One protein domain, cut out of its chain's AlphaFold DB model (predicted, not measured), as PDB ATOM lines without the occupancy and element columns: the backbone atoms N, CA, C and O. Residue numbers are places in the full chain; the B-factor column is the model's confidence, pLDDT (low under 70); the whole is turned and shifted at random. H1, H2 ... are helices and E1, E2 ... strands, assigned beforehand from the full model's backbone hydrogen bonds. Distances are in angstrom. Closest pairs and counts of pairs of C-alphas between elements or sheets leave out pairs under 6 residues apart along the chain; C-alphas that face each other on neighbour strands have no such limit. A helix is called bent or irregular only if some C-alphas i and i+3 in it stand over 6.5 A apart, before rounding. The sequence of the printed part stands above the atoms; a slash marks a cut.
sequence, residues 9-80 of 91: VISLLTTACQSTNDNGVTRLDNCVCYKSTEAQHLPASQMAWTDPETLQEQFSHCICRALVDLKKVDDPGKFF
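What this domain is: This is residues 9 to 80 of the 91 residues of an uncharacterized protein of Pseudomonas fluorescens (UniProt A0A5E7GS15). A long, bent ribbon of two antiparallel strands, E1 and E2, forms the spine, with H2 and a wide loop, residues 35 to 51, at one end and H3 at the other. H1 lies toward the H2 end. The 72 printed residues hold H1, E1, H2, E2, H3 in order, mixed class, under half in named elements. The whole is loose, radius of gyration of the C-alphas 14.8 A, spanning 46 by 23 by 17 A.

How they stand to each other: H1, residues 9 to 12, is close to but not clearly touching H2, residues 52 to 58; their closest C-alphas, Leu 12 and Pro 52, are 7.2 A apart. E1, residues 25 to 34, bends by 67 degrees at residue 30. E2, residues 61 to 68, is its antiparallel neighbour; N 29 and O 65, 2.8 A apart, are within hydrogen-bond range. H3, residues 76 to 79, is apart from E1. H2 has every O i to N i+4 pair within range; H1 and H3 are too short for one.

Where its parts are: H1 begins at C-alpha 9 (134.022, 183.120, 197.908). E1 measures 21.7 A, E2 20.3 A. H3 ends at C-alpha 79 (139.222, 153.106, 190.153).

The domain as a whole: The printed part has no cut. H1 to E1 and E1 to H2 are long links. Residues 9 to 24 are under pLDDT 70.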
ATOM      1  N   VAL A   9     132.750 183.866 197.816       49.66
ATOM      2  CA  VAL A   9     134.022 183.120 197.908       49.66
ATOM      3  C   VAL A   9     133.815 181.609 198.080       49.66
ATOM      4  O   VAL A   9     134.597 180.819 197.561       49.66
ATOM      5  N   ILE A  10     132.728 181.177 198.728       51.06
ATOM      6  CA  ILE A  10     132.449 179.740 198.932       51.06
ATOM      7  C   ILE A  10     132.074 179.054 197.606       51.06
ATOM      8  O   ILE A  10     132.307 177.861 197.432       51.06
ATOM      9  N   SER A  11     131.557 179.813 196.637       47.44
ATOM     10  CA  SER A  11     131.129 179.271 195.343       47.44
ATOM     11  C   SER A  11     132.318 178.942 194.431       47.44
ATOM     12  O   SER A  11     132.253 177.987 193.664       47.44
ATOM     13  N   LEU A  12     133.428 179.680 194.546       45.88
ATOM     14  CA  LEU A  12     134.603 179.550 193.668       45.88
ATOM     15  C   LEU A  12     135.458 178.304 193.956       45.88
ATOM     16  O   LEU A  12     136.168 177.831 193.078       45.88
ATOM     17  N   LEU A  13     135.353 177.709 195.148       48.50
ATOM     18  CA  LEU A  13     136.033 176.441 195.452       48.50
ATOM     19  C   LEU A  13     135.358 175.230 194.794       48.50
ATOM     20  O   LEU A  13     135.986 174.187 194.637       48.50
ATOM     21  N   THR A  14     134.093 175.353 194.376       50.12
ATOM     22  CA  THR A  14     133.388 174.257 193.692       50.12
ATOM     23  C   THR A  14     133.779 174.118 192.220       50.12
ATOM     24  O   THR A  14     133.611 173.043 191.651       50.12
ATOM     25  N   THR A  15     134.353 175.158 191.602       49.16
ATOM     26  CA  THR A  15     134.730 175.135 190.180       49.16
ATOM     27  C   THR A  15     136.101 174.512 189.916       49.16
ATOM     28  O   THR A  15     136.340 174.070 188.798       49.16
ATOM     29  N   ALA A  16     136.970 174.378 190.926       48.22
ATOM     30  CA  ALA A  16     138.243 173.653 190.794       48.22
ATOM     31  C   ALA A  16     138.051 172.131 190.605       48.22
ATOM     32  O   ALA A  16     138.936 171.444 190.106       48.22
ATOM     33  N   CYS A  17     136.867 171.616 190.955       47.31
ATOM     34  CA  CYS A  17     136.419 170.249 190.692       47.31
ATOM     35  C   CYS A  17     135.451 170.185 189.499       47.31
ATOM     36  O   CYS A  17     134.499 169.400 189.512       47.31
ATOM     37  N   GLN A  18     135.619 171.015 188.468       45.81
ATOM     38  CA  GLN A  18     134.928 170.738 187.212       45.81
ATOM     39  C   GLN A  18     135.587 169.520 186.571       45.81
ATOM     40  O   GLN A  18     136.614 169.620 185.909       45.81
ATOM     41  N   SER A  19     134.982 168.357 186.823       45.03
ATOM     42  CA  SER A  19     135.231 167.136 186.070       45.03
ATOM     43  C   SER A  19     135.139 167.504 184.595       45.03
ATOM     44  O   SER A  19     134.051 167.800 184.092       45.03
ATOM     45  N   THR A  20     136.265 167.474 183.885       49.28
ATOM     46  CA  THR A  20     136.197 167.154 182.467       49.28
ATOM     47  C   THR A  20     135.403 165.853 182.380       49.28
ATOM     48  O   THR A  20     135.476 165.000 183.271       49.28
ATOM     49  N   ASN A  21     134.531 165.742 181.387       50.09
ATOM     50  CA  ASN A  21     133.587 164.634 181.217       50.09
ATOM     51  C   ASN A  21     134.315 163.334 180.794       50.09
ATOM     52  O   ASN A  21     133.815 162.551 179.989       50.09
ATOM     53  N   ASP A  22     135.535 163.154 181.290       54.47
ATOM     54  CA  ASP A  22     136.480 162.120 180.942       54.47
ATOM     55  C   ASP A  22     136.204 160.890 181.813       54.47
ATOM     56  O   ASP A  22     136.135 160.949 183.042       54.47
ATOM     57  N   ASN A  23     136.087 159.739 181.154       60.69
ATOM     58  CA  ASN A  23     136.208 158.417 181.769       60.69
ATOM     59  C   ASN A  23     135.107 158.029 182.775       60.69
ATOM     60  O   ASN A  23     135.388 157.409 183.800       60.69
ATOM     61  N   GLY A  24     133.840 158.351 182.487       60.62
ATOM     62  CA  GLY A  24     132.686 157.811 183.224       60.62
ATOM     63  C   GLY A  24     132.465 158.391 184.628       60.62
ATOM     64  O   GLY A  24     131.566 157.936 185.342       60.62
ATOM     65  N   VAL A  25     133.228 159.416 185.023       70.94
ATOM     66  CA  VAL A  25     132.948 160.226 186.215       70.94
ATOM     67  C   VAL A  25     131.733 161.104 185.921       70.94
ATOM     68  O   VAL A  25     131.781 162.017 185.107       70.94
ATOM     69  N   THR A  26     130.610 160.803 186.568       74.44
ATOM     70  CA  THR A  26     129.333 161.503 186.329       74.44
ATOM     71  C   THR A  26     129.129 162.696 187.251       74.44
ATOM     72  O   THR A  26     128.339 163.588 186.942       74.44
ATOM     73  N   ARG A  27     129.812 162.700 188.401       75.44
ATOM     74  CA  ARG A  27     129.708 163.754 189.407       75.44
ATOM     75  C   ARG A  27     130.902 163.726 190.356       75.44
ATOM     76  O   ARG A  27     131.349 162.650 190.752       75.44
ATOM     77  N   LEU A  28     131.360 164.909 190.757       75.25
ATOM     78  CA  LEU A  28     132.297 165.118 191.859       75.25
ATOM     79  C   LEU A  28     131.573 165.877 192.975       75.25
ATOM     80  O   LEU A  28     130.954 166.904 192.719       75.25
ATOM     81  N   ASP A  29     131.646 165.369 194.200       77.69
ATOM     82  CA  ASP A  29     131.054 165.971 195.396       77.69
ATOM     83  C   ASP A  29     132.064 165.977 196.552       77.69
ATOM     84  O   ASP A  29     133.035 165.219 196.562       77.69
ATOM     85  N   ASN A  30     131.801 166.796 197.576       78.25
ATOM     86  CA  ASN A  30     132.583 166.847 198.821       78.25
ATOM     87  C   ASN A  30     134.097 167.022 198.595       78.25
ATOM     88  O   ASN A  30     134.901 166.388 199.277       78.25
ATOM     89  N   CYS A  31     134.481 167.862 197.630       80.69
ATOM     90  CA  CYS A  31     135.878 168.211 197.406       80.69
ATOM     91  C   CYS A  31     136.450 168.962 198.612       80.69
ATOM     92  O   CYS A  31     135.905 169.987 199.026       80.69
ATOM     93  N   VAL A  32     137.575 168.486 199.138       82.75
ATOM     94  CA  VAL A  32     138.398 169.206 200.111       82.75
ATOM     95  C   VAL A  32     139.757 169.442 199.478       82.75
ATOM     96  O   VAL A  32     140.459 168.487 199.153       82.75
ATOM     97  N   CYS A  33     140.117 170.710 199.305       84.00
ATOM     98  CA  CYS A  33     141.404 171.110 198.756       84.00
ATOM     99  C   CYS A  33     142.340 171.548 199.880       84.00
ATOM    100  O   CYS A  33     141.986 172.367 200.732       84.00
ATOM    101  N   TYR A  34     143.536 170.974 199.887       85.88
ATOM    102  CA  TYR A  34     144.601 171.275 200.829       85.88
ATOM    103  C   TYR A  34     145.596 172.238 200.200       85.88
ATOM    104  O   TYR A  34     145.740 172.293 198.978       85.88
ATOM    105  N   LYS A  35     146.312 172.969 201.059       90.31
ATOM    106  CA  LYS A  35     147.402 173.831 200.616       90.31
ATOM    107  C   LYS A  35     148.448 173.015 199.857       90.31
ATOM    108  O   LYS A  35     148.835 171.940 200.322       90.31
ATOM    109  N   SER A  36     148.935 173.555 198.745       89.62
ATOM    110  CA  SER A  36     150.112 173.027 198.056       89.62
ATOM    111  C   SER A  36     151.333 173.047 198.977       89.62
ATOM    112  O   SER A  36     151.356 173.763 199.983       89.62
ATOM    113  N   THR A  37     152.363 172.270 198.646       89.31
ATOM    114  CA  THR A  37     153.630 172.251 199.398       89.31
ATOM    115  C   THR A  37     154.211 173.661 199.530       89.31
ATOM    116  O   THR A  37     154.647 174.071 200.606       89.31
ATOM    117  N   GLU A  38     154.124 174.440 198.455       89.00
ATOM    118  CA  GLU A  38     154.559 175.827 198.382       89.00
ATOM    119  C   GLU A  38     153.666 176.730 199.234       89.00
ATOM    120  O   GLU A  38     154.166 177.656 199.847       89.00
ATOM    121  N   ALA A  39     152.366 176.473 199.355       89.31
ATOM    122  CA  ALA A  39     151.475 177.305 200.164       89.31
ATOM    123  C   ALA A  39     151.416 176.906 201.650       89.31
ATOM    124  O   ALA A  39     150.897 177.672 202.466       89.31
ATOM    125  N   GLN A  40     151.942 175.741 202.049       90.88
ATOM    126  CA  GLN A  40     151.870 175.256 203.438       90.88
ATOM    127  C   GLN A  40     152.465 176.237 204.455       90.88
ATOM    128  O   GLN A  40     151.904 176.399 205.541       90.88
ATOM    129  N   HIS A  41     153.553 176.924 204.096       92.00
ATOM    130  CA  HIS A  41     154.225 177.893 204.967       92.00
ATOM    131  C   HIS A  41     153.503 179.247 205.052       92.00
ATOM    132  O   HIS A  41     153.786 180.042 205.948       92.00
ATOM    133  N   LEU A  42     152.559 179.516 204.145       91.31
ATOM    134  CA  LEU A  42     151.847 180.782 204.105       91.31
ATOM    135  C   LEU A  42     150.744 180.814 205.183       91.31
ATOM    136  O   LEU A  42     149.894 179.908 205.250       91.31
ATOM    137  N   PRO A  43     150.691 181.861 206.026       92.19
ATOM    138  CA  PRO A  43     149.576 182.078 206.934       92.19
ATOM    139  C   PRO A  43     148.311 182.449 206.152       92.19
ATOM    140  O   PRO A  43     148.367 182.948 205.030       92.19
ATOM    141  N   ALA A  44     147.144 182.253 206.771       86.50
ATOM    142  CA  ALA A  44     145.854 182.505 206.124       86.50
ATOM    143  C   ALA A  44     145.720 183.935 205.567       86.50
ATOM    144  O   ALA A  44     145.091 184.126 204.536       86.50
ATOM    145  N   SER A  45     146.331 184.940 206.197       89.50
ATOM    146  CA  SER A  45     146.286 186.332 205.726       89.50
ATOM    147  C   SER A  45     147.050 186.585 204.421       89.50
ATOM    148  O   SER A  45     146.845 187.628 203.814       89.50
ATOM    149  N   GLN A  46     147.942 185.676 204.020       91.19
ATOM    150  CA  GLN A  46     148.753 185.773 202.798       91.19
ATOM    151  C   GLN A  46     148.195 184.918 201.652       91.19
ATOM    152  O   GLN A  46     148.789 184.862 200.578       91.19
ATOM    153  N   MET A  47     147.060 184.253 201.868       91.75
ATOM    154  CA  MET A  47     146.376 183.534 200.799       91.75
ATOM    155  C   MET A  47     145.713 184.514 199.840       91.75
ATOM    156  O   MET A  47     145.175 185.551 200.244       91.75
ATOM    157  N   ALA A  48     145.696 184.138 198.571       91.88
ATOM    158  CA  ALA A  48     145.147 184.906 197.471       91.88
ATOM    159  C   ALA A  48     143.610 184.806 197.417       91.88
ATOM    160  O   ALA A  48     143.029 184.499 196.387       91.88
ATOM    161  N   TRP A  49     142.911 185.064 198.531       87.56
ATOM    162  CA  TRP A  49     141.456 184.858 198.663       87.56
ATOM    163  C   TRP A  49     140.599 185.558 197.598       87.56
ATOM    164  O   TRP A  49     139.451 185.172 197.385       87.56
ATOM    165  N   THR A  50     141.121 186.622 196.988       90.69
ATOM    166  CA  THR A  50     140.437 187.422 195.965       90.69
ATOM    167  C   THR A  50     140.917 187.145 194.543       90.69
ATOM    168  O   THR A  50     140.344 187.711 193.617       90.69
ATOM    169  N   ASP A  51     141.956 186.329 194.368       89.75
ATOM    170  CA  ASP A  51     142.520 185.954 193.071       89.75
ATOM    171  C   ASP A  51     142.366 184.434 192.875       89.75
ATOM    172  O   ASP A  51     143.158 183.658 193.412       89.75
ATOM    173  N   PRO A  52     141.313 183.996 192.161       84.56
ATOM    174  CA  PRO A  52     140.973 182.584 192.023       84.56
ATOM    175  C   PRO A  52     142.055 181.727 191.364       84.56
ATOM    176  O   PRO A  52     142.189 180.567 191.747       84.56
ATOM    177  N   GLU A  53     142.814 182.269 190.407       87.12
ATOM    178  CA  GLU A  53     143.855 181.510 189.698       87.12
ATOM    179  C   GLU A  53     144.997 181.178 190.662       87.12
ATOM    180  O   GLU A  53     145.316 180.009 190.886       87.12
ATOM    181  N   THR A  54     145.517 182.190 191.356       89.31
ATOM    182  CA  THR A  54     146.546 181.994 192.385       89.31
ATOM    183  C   THR A  54     146.024 181.166 193.563       89.31
ATOM    184  O   THR A  54     146.752 180.348 194.127       89.31
ATOM    185  N   LEU A  55     144.757 181.332 193.957       87.88
ATOM    186  CA  LEU A  55     144.162 180.541 195.036       87.88
ATOM    187  C   LEU A  55     144.079 179.055 194.667       87.88
ATOM    188  O   LEU A  55     144.312 178.204 195.523       87.88
ATOM    189  N   GLN A  56     143.780 178.740 193.406       85.75
ATOM    190  CA  GLN A  56     143.785 177.369 192.904       85.75
ATOM    191  C   GLN A  56     145.192 176.760 192.957       85.75
ATOM    192  O   GLN A  56     145.342 175.615 193.380       85.75
ATOM    193  N   GLU A  57     146.230 177.518 192.602       88.69
ATOM    194  CA  GLU A  57     147.622 177.066 192.734       88.69
ATOM    195  C   GLU A  57     148.021 176.848 194.202       88.69
ATOM    196  O   GLU A  57     148.668 175.853 194.543       88.69
ATOM    197  N   GLN A  58     147.585 177.745 195.094       90.31
ATOM    198  CA  GLN A  58     147.810 177.627 196.535       90.31
ATOM    199  C   GLN A  58     147.053 176.447 197.160       90.31
ATOM    200  O   GLN A  58     147.492 175.941 198.190       90.31
ATOM    201  N   PHE A  59     145.952 175.990 196.558       89.81
ATOM    202  CA  PHE A  59     145.123 174.871 197.020       89.81
ATOM    203  C   PHE A  59     144.952 173.794 195.935       89.81
ATOM    204  O   PHE A  59     143.837 173.417 195.576       89.81
ATOM    205  N   SER A  60     146.067 173.283 195.413       82.88
ATOM    206  CA  SER A  60     146.083 172.415 194.227       82.88
ATOM    207  C   SER A  60     145.890 170.916 194.500       82.88
ATOM    208  O   SER A  60     145.692 170.139 193.565       82.88
ATOM    209  N   HIS A  61     145.911 170.477 195.763       82.50
ATOM    210  CA  HIS A  61     145.686 169.074 196.123       82.50
ATOM    211  C   HIS A  61     144.276 168.869 196.671       82.50
ATOM    212  O   HIS A  61     144.031 169.067 197.860       82.50
ATOM    213  N   CYS A  62     143.354 168.447 195.806       81.94
ATOM    214  CA  CYS A  62     141.963 168.193 196.169       81.94
ATOM    215  C   CYS A  62     141.662 166.696 196.283       81.94
ATOM    216  O   CYS A  62     142.029 165.904 195.418       81.94
ATOM    217  N   ILE A  63     140.956 166.320 197.348       82.06
ATOM    218  CA  ILE A  63     140.378 164.988 197.527       82.06
ATOM    219  C   ILE A  63     138.867 165.117 197.388       82.06
ATOM    220  O   ILE A  63     138.242 165.916 198.083       82.06
ATOM    221  N   CYS A  64     138.284 164.320 196.499       80.19
ATOM    222  CA  CYS A  64     136.886 164.439 196.097       80.19
ATOM    223  C   CYS A  64     136.195 163.084 196.211       80.19
ATOM    224  O   CYS A  64     136.808 162.041 195.974       80.19
ATOM    225  N   ARG A  65     134.892 163.084 196.497       79.62
ATOM    226  CA  ARG A  65     134.054 161.910 196.257       79.62
ATOM    227  C   ARG A  65     133.618 161.928 194.798       79.62
ATOM    228  O   ARG A  65     133.002 162.893 194.358       79.62
ATOM    229  N   ALA A  66     133.891 160.854 194.069       79.56
ATOM    230  CA  ALA A  66     133.442 160.694 192.692       79.56
ATOM    231  C   ALA A  66     132.295 159.682 192.607       79.56
ATOM    232  O   ALA A  66     132.365 158.608 193.207       79.56
ATOM    233  N   LEU A  67     131.257 160.012 191.835       80.56
ATOM    234  CA  LEU A  67     130.252 159.056 191.385       80.56
ATOM    235  C   LEU A  67     130.615 158.594 189.973       80.56
ATOM    236  O   LEU A  67     130.567 159.377 189.020       80.56
ATOM    237  N   VAL A  68     130.963 157.317 189.842       79.75
ATOM    238  CA  VAL A  68     131.430 156.729 188.582       79.75
ATOM    239  C   VAL A  68     130.380 155.770 188.032       79.75
ATOM    240  O   VAL A  68     129.966 154.831 188.713       79.75
ATOM    241  N   ASP A  69     129.963 155.986 186.785       83.31
ATOM    242  CA  ASP A  69     129.126 155.038 186.050       83.31
ATOM    243  C   ASP A  69     130.023 153.992 185.390       83.31
ATOM    244  O   ASP A  69     130.473 154.162 184.258       83.31
ATOM    245  N   LEU A  70     130.277 152.892 186.104       81.12
ATOM    246  CA  LEU A  70     131.177 151.821 185.660       81.12
ATOM    247  C   LEU A  70     130.778 151.201 184.308       81.12
ATOM    248  O   LEU A  70     131.613 150.571 183.670       81.12
ATOM    249  N   LYS A  71     129.530 151.380 183.842       82.19
ATOM    250  CA  LYS A  71     129.085 150.896 182.521       82.19
ATOM    251  C   LYS A  71     129.621 151.735 181.361       82.19
ATOM    252  O   LYS A  71     129.545 151.293 180.220       82.19
ATOM    253  N   LYS A  72     130.097 152.948 181.640       80.38
ATOM    254  CA  LYS A  72     130.606 153.913 180.653       80.38
ATOM    255  C   LYS A  72     132.124 154.079 180.718       80.38
ATOM    256  O   LYS A  72     132.657 155.008 180.124       80.38
ATOM    257  N   VAL A  73     132.803 153.219 181.475       79.12
ATOM    258  CA  VAL A  73     134.254 153.253 181.657       79.12
ATOM    259  C   VAL A  73     134.874 152.112 180.860       79.12
ATOM    260  O   VAL A  73     134.484 150.962 181.044       79.12
ATOM    261  N   ASP A  74     135.880 152.423 180.043       81.56
ATOM    262  CA  ASP A  74     136.619 151.420 179.264       81.56
ATOM    263  C   ASP A  74     137.404 150.434 180.151       81.56
ATOM    264  O   ASP A  74     137.475 149.246 179.853       81.56
ATOM    265  N   ASP A  75     137.972 150.914 181.264       81.69
ATOM    266  CA  ASP A  75     138.663 150.099 182.271       81.69
ATOM    267  C   ASP A  75     138.265 150.502 183.709       81.69
ATOM    268  O   ASP A  75     138.901 151.372 184.318       81.69
ATOM    269  N   PRO A  76     137.220 149.871 184.280       77.81
ATOM    270  CA  PRO A  76     136.773 150.109 185.653       77.81
ATOM    271  C   PRO A  76     137.831 149.802 186.719       77.81
ATOM    272  O   PRO A  76     137.778 150.372 187.810       77.81
ATOM    273  N   GLY A  77     138.788 148.911 186.425       80.50
ATOM    274  CA  GLY A  77     139.808 148.458 187.377       80.50
ATOM    275  C   GLY A  77     140.689 149.595 187.891       80.50
ATOM    276  O   GLY A  77     141.129 149.566 189.038       80.50
ATOM    277  N   LYS A  78     140.861 150.652 187.090       81.25
ATOM    278  CA  LYS A  78     141.648 151.844 187.441       81.25
ATOM    279  C   LYS A  78     141.108 152.621 188.643       81.25
ATOM    280  O   LYS A  78     141.859 153.377 189.250       81.25
ATOM    281  N   PHE A  79     139.836 152.440 188.998       76.75
ATOM    282  CA  PHE A  79     139.222 153.106 190.153       76.75
ATOM    283  C   PHE A  79     139.347 152.307 191.461       76.75
ATOM    284  O   PHE A  79     139.066 152.833 192.541       76.75
ATOM    285  N   PHE A  80     139.793 151.051 191.392       78.75
ATOM    286  CA  PHE A  80     139.961 150.173 192.549       78.75
ATOM    287  C   PHE A  80     141.449 150.008 192.864       78.75
ATOM    288  O   PHE A  80     142.099 149.057 192.435       78.75
TER     289      PHE A  80